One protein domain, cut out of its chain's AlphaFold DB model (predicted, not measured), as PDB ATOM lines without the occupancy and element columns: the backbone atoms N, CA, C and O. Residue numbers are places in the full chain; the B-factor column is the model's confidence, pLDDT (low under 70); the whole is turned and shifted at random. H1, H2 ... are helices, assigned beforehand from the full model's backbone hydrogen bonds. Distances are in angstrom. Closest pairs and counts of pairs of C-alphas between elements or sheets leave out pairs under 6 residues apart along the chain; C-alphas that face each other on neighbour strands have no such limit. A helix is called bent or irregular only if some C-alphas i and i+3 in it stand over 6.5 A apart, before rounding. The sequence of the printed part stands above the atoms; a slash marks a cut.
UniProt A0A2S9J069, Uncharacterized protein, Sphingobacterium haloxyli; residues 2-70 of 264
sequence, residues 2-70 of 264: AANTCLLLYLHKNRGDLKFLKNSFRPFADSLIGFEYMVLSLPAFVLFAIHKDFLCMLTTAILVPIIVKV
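This is residues 2 to 70 of the 264 residues of an uncharacterized protein of Sphingobacterium haloxyli (UniProt A0A2S9J069). Three longer helices run lengthwise in a narrow bundle: H3, which is bent, makes the long axis, H4 folds back along it as a hairpin with the arm H3b, and H1 packs on H4, running the same way. The short H2 sits off one end of this bundle, where residues 23 to 28 stick out. The printed part has 69 residues with four named helices in the order H1, H2, H3, H4 and no named strand; its class is all helix. It is only just compact, close to loose, with a radius of gyration of the C-alphas of 12.9 A, and it spans 41 by 20 by 17 A, only just a rod.

Find C-alpha 2 at (-0.724, -12.530, -38.795); from there H1 runs over residues 2 to 14, 18.4 A long. Next comes H2, residues 18 to 24, 10.0 A long. Look then at residues 29 to 50 for H3, assigned as one helix by its hydrogen bonds but bent, with C-alphas 40 and 43 7.3 A apart. Its arm H3a, residues 29 to 40, starts at (-23.252, -6.955, -27.680) and measures 16.6 A; its arm H3b, residues 43 to 50, measures 10.8 A. H4, residues 54 to 69, is 24.1 A long and ends at C-alpha 69, (-19.298, -8.868, -37.681); it is neither bent nor irregular, but only just: C-alphas 62 and 65 are 6.3 A apart.

The arms H3a and H3b stand at a steep tilt of 52 degrees. H3a touches H4 at a shallow tilt of 32 degrees, opposite ways; look at the C-alphas of Gly 34 and Pro 65, the closest, 6.1 A apart. H3b and H4 form a helical hairpin at a shallow tilt of 21 degrees, and H4 touches H3b with residues 54 to 57 alone; the closest C-alphas are those of Phe 45 and Met 57, 6.1 A apart. H1 touches H4 at a shallow tilt of 14 degrees, the same way, with the C-alphas of Leu 9 and Ile 67 closest at 6.9 A. The helix packing is mostly aligned, with these three pairs at a shallow tilt. H1 is close to H3a but not clearly touching, with the C-alphas of Leu 8 and Tyr 37 closest at 7.2 A. H2 and H3a only just touch, and only at the corner, with 3 pairs of C-alphas within 8 A, the closest those of Lys 22 and Ala 29 at 5.5 A. H2 is apart from H4. In H1, H2, H3a and H3b every O i to N i+4 pair is within hydrogen-bond range; in H4 10 of 12 are.

The two C-alphas farthest apart are those of Ser 24 and His 51, at 40.9 A. Residues 23 to 28 stand free. The printed part has no cut, and its three links, H1 to H2, H2 to H3 and H3 to H4, are tight. The mean pLDDT of the printed part is 83.0, and no printed residue is under 70 in this model.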
ATOM      1  N   ALA A   2       0.034 -11.290 -38.537       75.44
ATOM      2  CA  ALA A   2      -0.724 -12.530 -38.795       75.44
ATOM      3  C   ALA A   2      -1.030 -13.378 -37.542       75.44
ATOM      4  O   ALA A   2      -2.125 -13.909 -37.401       75.44
ATOM      5  N   ALA A   3      -0.096 -13.456 -36.590       80.50
ATOM      6  CA  ALA A   3      -0.307 -14.213 -35.355       80.50
ATOM      7  C   ALA A   3      -1.473 -13.662 -34.505       80.50
ATOM      8  O   ALA A   3      -2.291 -14.437 -34.017       80.50
ATOM      9  N   ASN A   4      -1.591 -12.332 -34.379       82.25
ATOM     10  CA  ASN A   4      -2.651 -11.699 -33.584       82.25
ATOM     11  C   ASN A   4      -4.031 -11.894 -34.232       82.25
ATOM     12  O   ASN A   4      -5.001 -12.239 -33.564       82.25
ATOM     13  N   THR A   5      -4.119 -11.740 -35.554       79.31
ATOM     14  CA  THR A   5      -5.379 -11.922 -36.284       79.31
ATOM     15  C   THR A   5      -5.831 -13.384 -36.276       79.31
ATOM     16  O   THR A   5      -7.013 -13.651 -36.066       79.31
ATOM     17  N   CYS A   6      -4.907 -14.342 -36.409       82.50
ATOM     18  CA  CYS A   6      -5.201 -15.768 -36.245       82.50
ATOM     19  C   CYS A   6      -5.695 -16.102 -34.830       82.50
ATOM     20  O   CYS A   6      -6.654 -16.860 -34.685       82.50
ATOM     21  N   LEU A   7      -5.083 -15.513 -33.799       84.56
ATOM     22  CA  LEU A   7      -5.491 -15.698 -32.407       84.56
ATOM     23  C   LEU A   7      -6.905 -15.154 -32.158       84.56
ATOM     24  O   LEU A   7      -7.738 -15.862 -31.592       84.56
ATOM     25  N   LEU A   8      -7.213 -13.949 -32.643       84.62
ATOM     26  CA  LEU A   8      -8.550 -13.357 -32.525       84.62
ATOM     27  C   LEU A   8      -9.616 -14.177 -33.261       84.62
ATOM     28  O   LEU A   8     -10.697 -14.404 -32.722       84.62
ATOM     29  N   LEU A   9      -9.313 -14.676 -34.464       83.38
ATOM     30  CA  LEU A   9     -10.214 -15.554 -35.217       83.38
ATOM     31  C   LEU A   9     -10.457 -16.885 -34.495       83.38
ATOM     32  O   LEU A   9     -11.592 -17.366 -34.440       83.38
ATOM     33  N   TYR A  10      -9.410 -17.474 -33.915       83.56
ATOM     34  CA  TYR A  10      -9.516 -18.700 -33.124       83.56
ATOM     35  C   TYR A  10     -10.377 -18.493 -31.871       83.56
ATOM     36  O   TYR A  10     -11.280 -19.293 -31.606       83.56
ATOM     37  N   LEU A  11     -10.151 -17.395 -31.139       82.94
ATOM     38  CA  LEU A  11     -10.953 -17.025 -29.974       82.94
ATOM     39  C   LEU A  11     -12.411 -16.767 -30.355       82.94
ATOM     40  O   LEU A  11     -13.304 -17.316 -29.714       82.94
ATOM     41  N   HIS A  12     -12.670 -16.003 -31.421       84.56
ATOM     42  CA  HIS A  12     -14.031 -15.718 -31.877       84.56
ATOM     43  C   HIS A  12     -14.787 -16.990 -32.277       84.56
ATOM     44  O   HIS A  12     -15.960 -17.145 -31.945       84.56
ATOM     45  N   LYS A  13     -14.111 -17.949 -32.919       81.19
ATOM     46  CA  LYS A  13     -14.710 -19.230 -33.316       81.19
ATOM     47  C   LYS A  13     -15.074 -20.127 -32.129       81.19
ATOM     48  O   LYS A  13     -16.103 -20.797 -32.174       81.19
ATOM     49  N   ASN A  14     -14.239 -20.169 -31.092       77.94
ATOM     50  CA  ASN A  14     -14.426 -21.065 -29.944       77.94
ATOM     51  C   ASN A  14     -15.301 -20.474 -28.830       77.94
ATOM     52  O   ASN A  14     -15.538 -21.130 -27.814       77.94
ATOM     53  N   ARG A  15     -15.792 -19.249 -29.011       78.31
ATOM     54  CA  ARG A  15     -16.544 -18.518 -27.999       78.31
ATOM     55  C   ARG A  15     -17.976 -19.054 -27.851       78.31
ATOM     56  O   ARG A  15     -18.831 -18.849 -28.714       78.31
ATOM     57  N   GLY A  16     -18.243 -19.761 -26.751       71.81
ATOM     58  CA  GLY A  16     -19.534 -20.413 -26.476       71.81
ATOM     59  C   GLY A  16     -20.658 -19.468 -26.023       71.81
ATOM     60  O   GLY A  16     -21.835 -19.766 -26.218       71.81
ATOM     61  N   ASP A  17     -20.301 -18.310 -25.472       77.19
ATOM     62  CA  ASP A  17     -21.177 -17.264 -24.925       77.19
ATOM     63  C   ASP A  17     -21.700 -16.278 -25.982       77.19
ATOM     64  O   ASP A  17     -22.631 -15.524 -25.702       77.19
ATOM     65  N   LEU A  18     -21.205 -16.322 -27.230       77.69
ATOM     66  CA  LEU A  18     -21.642 -15.420 -28.312       77.69
ATOM     67  C   LEU A  18     -23.164 -15.403 -28.511       77.69
ATOM     68  O   LEU A  18     -23.740 -14.365 -28.836       77.69
ATOM     69  N   LYS A  19     -23.826 -16.554 -28.336       72.44
ATOM     70  CA  LYS A  19     -25.289 -16.664 -28.459       72.44
ATOM     71  C   LYS A  19     -26.013 -15.999 -27.297       72.44
ATOM     72  O   LYS A  19     -27.034 -15.364 -27.525       72.44
ATOM     73  N   PHE A  20     -25.483 -16.140 -26.087       76.69
ATOM     74  CA  PHE A  20     -26.032 -15.496 -24.904       76.69
ATOM     75  C   PHE A  20     -25.880 -13.976 -25.019       76.69
ATOM     76  O   PHE A  20     -26.875 -13.262 -24.980       76.69
ATOM     77  N   LEU A  21     -24.675 -13.489 -25.325       77.06
ATOM     78  CA  LEU A  21     -24.401 -12.056 -25.462       77.06
ATOM     79  C   LEU A  21     -25.258 -11.392 -26.549       77.06
ATOM     80  O   LEU A  21     -25.893 -10.369 -26.299       77.06
ATOM     81  N   LYS A  22     -25.354 -12.004 -27.738       79.06
ATOM     82  CA  LYS A  22     -26.153 -11.462 -28.852       79.06
ATOM     83  C   LYS A  22     -27.666 -11.571 -28.657       79.06
ATOM     84  O   LYS A  22     -28.383 -10.905 -29.399       79.06
ATOM     85  N   ASN A  23     -28.152 -12.398 -27.735       78.75
ATOM     86  CA  ASN A  23     -29.584 -12.520 -27.459       78.75
ATOM     87  C   ASN A  23     -30.006 -11.675 -26.252       78.75
ATOM     88  O   ASN A  23     -31.087 -11.100 -26.281       78.75
ATOM     89  N   SER A  24     -29.156 -11.568 -25.228       81.31
ATOM     90  CA  SER A  24     -29.464 -10.869 -23.976       81.31
ATOM     91  C   SER A  24     -29.099  -9.382 -23.991       81.31
ATOM     92  O   SER A  24     -29.744  -8.609 -23.296       81.31
ATOM     93  N   PHE A  25     -28.100  -8.962 -24.781       77.25
ATOM     94  CA  PHE A  25     -27.540  -7.600 -24.726       77.25
ATOM     95  C   PHE A  25     -27.559  -6.866 -26.075       77.25
ATOM     96  O   PHE A  25     -26.686  -6.046 -26.365       77.25
ATOM     97  N   ARG A  26     -28.539  -7.144 -26.945       72.44
ATOM     98  CA  ARG A  26     -28.727  -6.331 -28.160       72.44
ATOM     99  C   ARG A  26     -29.192  -4.916 -27.784       72.44
ATOM    100  O   ARG A  26     -30.103  -4.810 -26.970       72.44
ATOM    101  N   PRO A  27     -28.626  -3.848 -28.383       70.56
ATOM    102  CA  PRO A  27     -27.642  -3.821 -29.482       70.56
ATOM    103  C   PRO A  27     -26.160  -3.758 -29.049       70.56
ATOM    104  O   PRO A  27     -25.274  -3.874 -29.890       70.56
ATOM    105  N   PHE A  28     -25.869  -3.593 -27.757       78.12
ATOM    106  CA  PHE A  28     -24.518  -3.343 -27.230       78.12
ATOM    107  C   PHE A  28     -23.543  -4.523 -27.346       78.12
ATOM    108  O   PHE A  28     -22.333  -4.323 -27.252       78.12
ATOM    109  N   ALA A  29     -24.048  -5.733 -27.589       78.38
ATOM    110  CA  ALA A  29     -23.252  -6.955 -27.680       78.38
ATOM    111  C   ALA A  29     -22.072  -6.854 -28.664       78.38
ATOM    112  O   ALA A  29     -20.969  -7.279 -28.333       78.38
ATOM    113  N   ASP A  30     -22.272  -6.270 -29.851       81.69
ATOM    114  CA  ASP A  30     -21.202  -6.174 -30.856       81.69
ATOM    115  C   ASP A  30     -20.122  -5.156 -30.442       81.69
ATOM    116  O   ASP A  30     -18.934  -5.391 -30.657       81.69
ATOM    117  N   SER A  31     -20.512  -4.062 -29.780       82.25
ATOM    118  CA  SER A  31     -19.568  -3.071 -29.242       82.25
ATOM    119  C   SER A  31     -18.739  -3.651 -28.092       82.25
ATOM    120  O   SER A  31     -17.519  -3.501 -28.067       82.25
ATOM    121  N   LEU A  32     -19.382  -4.399 -27.190       84.44
ATOM    122  CA  LEU A  32     -18.724  -5.055 -26.060       84.44
ATOM    123  C   LEU A  32     -17.672  -6.072 -26.530       84.44
ATOM    124  O   LEU A  32     -16.535  -6.048 -26.066       84.44
ATOM    125  N   ILE A  33     -18.022  -6.921 -27.504       84.69
ATOM    126  CA  ILE A  33     -17.089  -7.903 -28.080       84.69
ATOM    127  C   ILE A  33     -15.931  -7.191 -28.798       84.69
ATOM    128  O   ILE A  33     -14.783  -7.621 -28.696       84.69
ATOM    129  N   GLY A  34     -16.212  -6.093 -29.508       85.44
ATOM    130  CA  GLY A  34     -15.181  -5.271 -30.142       85.44
ATOM    131  C   GLY A  34     -14.205  -4.664 -29.136       85.44
ATOM    132  O   GLY A  34     -12.996  -4.727 -29.354       85.44
ATOM    133  N   PHE A  35     -14.714  -4.145 -28.017       86.81
ATOM    134  CA  PHE A  35     -13.891  -3.596 -26.943       86.81
ATOM    135  C   PHE A  35     -12.982  -4.660 -26.323       86.81
ATOM    136  O   PHE A  35     -11.776  -4.452 -26.220       86.81
ATOM    137  N   GLU A  36     -13.521  -5.837 -25.995       86.56
ATOM    138  CA  GLU A  36     -12.716  -6.950 -25.483       86.56
ATOM    139  C   GLU A  36     -11.590  -7.342 -26.452       86.56
ATOM    140  O   GLU A  36     -10.465  -7.600 -26.026       86.56
ATOM    141  N   TYR A  37     -11.855  -7.352 -27.763       89.31
ATOM    142  CA  TYR A  37     -10.845  -7.674 -28.777       89.31
ATOM    143  C   TYR A  37      -9.800  -6.577 -28.965       89.31
ATOM    144  O   TYR A  37      -8.641  -6.891 -29.250       89.31
ATOM    145  N   MET A  38     -10.169  -5.310 -28.764       85.69
ATOM    146  CA  MET A  38      -9.199  -4.218 -28.705       85.69
ATOM    147  C   MET A  38      -8.295  -4.346 -27.478       85.69
ATOM    148  O   MET A  38      -7.077  -4.276 -27.629       85.69
ATOM    149  N   VAL A  39      -8.862  -4.625 -26.299       89.38
ATOM    150  CA  VAL A  39      -8.097  -4.834 -25.057       89.38
ATOM    151  C   VAL A  39      -7.153  -6.032 -25.189       89.38
ATOM    152  O   VAL A  39      -5.970  -5.919 -24.881       89.38
ATOM    153  N   LEU A  40      -7.632  -7.156 -25.729       88.12
ATOM    154  CA  LEU A  40      -6.807  -8.343 -25.989       88.12
ATOM    155  C   LEU A  40      -5.680  -8.085 -26.998       88.12
ATOM    156  O   LEU A  40      -4.648  -8.748 -26.942       88.12
ATOM    157  N   SER A  41      -5.855  -7.118 -27.900       88.81
ATOM    158  CA  SER A  41      -4.840  -6.743 -28.889       88.81
ATOM    159  C   SER A  41      -3.822  -5.723 -28.365       88.81
ATOM    160  O   SER A  41      -2.838  -5.466 -29.059       88.81
ATOM    161  N   LEU A  42      -4.002  -5.150 -27.165       89.25
ATOM    162  CA  LEU A  42      -3.097  -4.133 -26.601       89.25
ATOM    163  C   LEU A  42      -1.621  -4.561 -26.565       89.25
ATOM    164  O   LEU A  42      -0.784  -3.762 -26.985       89.25
ATOM    165  N   PRO A  43      -1.255  -5.794 -26.160       89.69
ATOM    166  CA  PRO A  43       0.144  -6.220 -26.192       89.69
ATOM    167  C   PRO A  43       0.737  -6.183 -27.607       89.69
ATOM    168  O   PRO A  43       1.889  -5.792 -27.791       89.69
ATOM    169  N   ALA A  44      -0.058  -6.529 -28.625       86.19
ATOM    170  CA  ALA A  44       0.368  -6.448 -30.019       86.19
ATOM    171  C   ALA A  44       0.520  -4.989 -30.478       86.19
ATOM    172  O   ALA A  44       1.497  -4.673 -31.153       86.19
ATOM    173  N   PHE A  45      -0.389  -4.095 -30.068       87.31
ATOM    174  CA  PHE A  45      -0.272  -2.655 -30.323       87.31
ATOM    175  C   PHE A  45       1.018  -2.068 -29.732       87.31
ATOM    176  O   PHE A  45       1.728  -1.349 -30.430       87.31
ATOM    177  N   VAL A  46       1.367  -2.428 -28.491       89.25
ATOM    178  CA  VAL A  46       2.613  -1.990 -27.837       89.25
ATOM    179  C   VAL A  46       3.841  -2.500 -28.594       89.25
ATOM    180  O   VAL A  46       4.757  -1.728 -28.871       89.25
ATOM    181  N   LEU A  47       3.852  -3.775 -28.993       87.88
ATOM    182  CA  LEU A  47       4.956  -4.341 -29.773       87.88
ATOM    183  C   LEU A  47       5.118  -3.652 -31.135       87.88
ATOM    184  O   LEU A  47       6.246  -3.346 -31.518       87.88
ATOM    185  N   PHE A  48       4.025  -3.358 -31.847       88.50
ATOM    186  CA  PHE A  48       4.093  -2.627 -33.119       88.50
ATOM    187  C   PHE A  48       4.539  -1.171 -32.936       88.50
ATOM    188  O   PHE A  48       5.269  -0.658 -33.781       88.50
ATOM    189  N   ALA A  49       4.171  -0.526 -31.825       88.75
ATOM    190  CA  ALA A  49       4.625   0.824 -31.500       88.75
ATOM    191  C   ALA A  49       6.142   0.880 -31.241       88.75
ATOM    192  O   ALA A  49       6.810   1.784 -31.741       88.75
ATOM    193  N   ILE A  50       6.702  -0.112 -30.534       92.44
ATOM    194  CA  ILE A  50       8.153  -0.217 -30.284       92.44
ATOM    195  C   ILE A  50       8.932  -0.379 -31.598       92.44
ATOM    196  O   ILE A  50       9.960   0.268 -31.789       92.44
ATOM    197  N   HIS A  51       8.421  -1.194 -32.524       90.56
ATOM    198  CA  HIS A  51       9.061  -1.457 -33.818       90.56
ATOM    199  C   HIS A  51       8.749  -0.394 -34.887       90.56
ATOM    200  O   HIS A  51       9.257  -0.483 -35.999       90.56
ATOM    201  N   LYS A  52       7.951   0.637 -34.555       90.12
ATOM    202  CA  LYS A  52       7.495   1.702 -35.472       90.12
ATOM    203  C   LYS A  52       6.725   1.189 -36.703       90.12
ATOM    204  O   LYS A  52       6.629   1.879 -37.717       90.12
ATOM    205  N   ASP A  53       6.100   0.018 -36.596       87.25
ATOM    206  CA  ASP A  53       5.338  -0.620 -37.675       87.25
ATOM    207  C   ASP A  53       3.881  -0.124 -37.715       87.25
ATOM    208  O   ASP A  53       2.922  -0.854 -37.433       87.25
ATOM    209  N   PHE A  54       3.688   1.141 -38.099       85.12
ATOM    210  CA  PHE A  54       2.366   1.790 -38.130       85.12
ATOM    211  C   PHE A  54       1.358   1.103 -39.070       85.12
ATOM    212  O   PHE A  54       0.159   1.079 -38.782       85.12
ATOM    213  N   LEU A  55       1.827   0.480 -40.157       86.06
ATOM    214  CA  LEU A  55       0.976  -0.274 -41.088       86.06
ATOM    215  C   LEU A  55       0.350  -1.512 -40.424       86.06
ATOM    216  O   LEU A  55      -0.844  -1.780 -40.586       86.06
ATOM    217  N   CYS A  56       1.125  -2.253 -39.627       84.12
ATOM    218  CA  CYS A  56       0.618  -3.402 -38.873       84.12
ATOM    219  C   CYS A  56      -0.393  -2.965 -37.805       84.12
ATOM    220  O   CYS A  56      -1.395  -3.640 -37.571       84.12
ATOM    221  N   MET A  57      -0.160  -1.804 -37.196       84.44
ATOM    222  CA  MET A  57      -1.057  -1.210 -36.213       84.44
ATOM    223  C   MET A  57      -2.426  -0.876 -36.827       84.44
ATOM    224  O   MET A  57      -3.461  -1.356 -36.358       84.44
ATOM    225  N   LEU A  58      -2.428  -0.130 -37.936       85.50
ATOM    226  CA  LEU A  58      -3.642   0.304 -38.631       85.50
ATOM    227  C   LEU A  58      -4.454  -0.882 -39.166       85.50
ATOM    228  O   LEU A  58      -5.672  -0.944 -38.998       85.50
ATOM    229  N   THR A  59      -3.778  -1.873 -39.746       82.69
ATOM    230  CA  THR A  59      -4.445  -3.080 -40.254       82.69
ATOM    231  C   THR A  59      -5.101  -3.897 -39.140       82.69
ATOM    232  O   THR A  59      -6.229  -4.356 -39.315       82.69
ATOM    233  N   THR A  60      -4.469  -4.043 -37.969       82.56
ATOM    234  CA  THR A  60      -5.119  -4.717 -36.828       82.56
ATOM    235  C   THR A  60      -6.332  -3.953 -36.297       82.56
ATOM    236  O   THR A  60      -7.355  -4.579 -36.026       82.56
ATOM    237  N   ALA A  61      -6.271  -2.619 -36.241       84.50
ATOM    238  CA  ALA A  61      -7.402  -1.785 -35.829       84.50
ATOM    239  C   ALA A  61      -8.614  -1.918 -36.772       84.50
ATOM    240  O   ALA A  61      -9.752  -1.922 -36.308       84.50
ATOM    241  N   ILE A  62      -8.381  -2.094 -38.079       85.31
ATOM    242  CA  ILE A  62      -9.439  -2.310 -39.081       85.31
ATOM    243  C   ILE A  62      -9.990  -3.744 -39.034       85.31
ATOM    244  O   ILE A  62     -11.188  -3.958 -39.208       85.31
ATOM    245  N   LEU A  63      -9.141  -4.746 -38.791       83.94
ATOM    246  CA  LEU A  63      -9.559  -6.152 -38.817       83.94
ATOM    247  C   LEU A  63     -10.426  -6.548 -37.617       83.94
ATOM    248  O   LEU A  63     -11.336  -7.359 -37.777       83.94
ATOM    249  N   VAL A  64     -10.196  -5.969 -36.435       84.56
ATOM    250  CA  VAL A  64     -10.994  -6.244 -35.224       84.56
ATOM    251  C   VAL A  64     -12.508  -6.054 -35.447       84.56
ATOM    252  O   VAL A  64     -13.246  -7.020 -35.241       84.56
ATOM    253  N   PRO A  65     -13.016  -4.896 -35.915       81.19
ATOM    254  CA  PRO A  65     -14.453  -4.703 -36.129       81.19
ATOM    255  C   PRO A  65     -15.019  -5.585 -37.251       81.19
ATOM    256  O   PRO A  65     -16.196  -5.947 -37.205       81.19
ATOM    257  N   ILE A  66     -14.199  -5.971 -38.235       83.31
ATOM    258  CA  ILE A  66     -14.604  -6.924 -39.277       83.31
ATOM    259  C   ILE A  66     -14.848  -8.296 -38.642       83.31
ATOM    260  O   ILE A  66     -15.923  -8.861 -38.831       83.31
ATOM    261  N   ILE A  67     -13.908  -8.797 -37.831       82.38
ATOM    262  CA  ILE A  67     -14.004 -10.104 -37.155       82.38
ATOM    263  C   ILE A  67     -15.268 -10.200 -36.292       82.38
ATOM    264  O   ILE A  67     -15.952 -11.217 -36.338       82.38
ATOM    265  N   VAL A  68     -15.628  -9.138 -35.562       82.56
ATOM    266  CA  VAL A  68     -16.844  -9.097 -34.720       82.56
ATOM    267  C   VAL A  68     -18.129  -9.300 -35.536       82.56
ATOM    268  O   VAL A  68     -19.083  -9.936 -35.070       82.56
ATOM    269  N   LYS A  69     -18.154  -8.770 -36.765       79.56
ATOM    270  CA  LYS A  69     -19.298  -8.868 -37.681       79.56
ATOM    271  C   LYS A  69     -19.342 -10.191 -38.445       79.56
ATOM    272  O   LYS A  69     -20.421 -10.573 -38.902       79.56
ATOM    273  N   VAL A  70     -18.222 -10.912 -38.571       76.31
ATOM    274  CA  VAL A  70     -18.204 -12.219 -39.238       76.31
ATOM    275  C   VAL A  70     -18.991 -13.231 -38.412       76.31
ATOM    276  O   VAL A  70     -18.545 -13.754 -37.395       76.31
TER     277      VAL A  70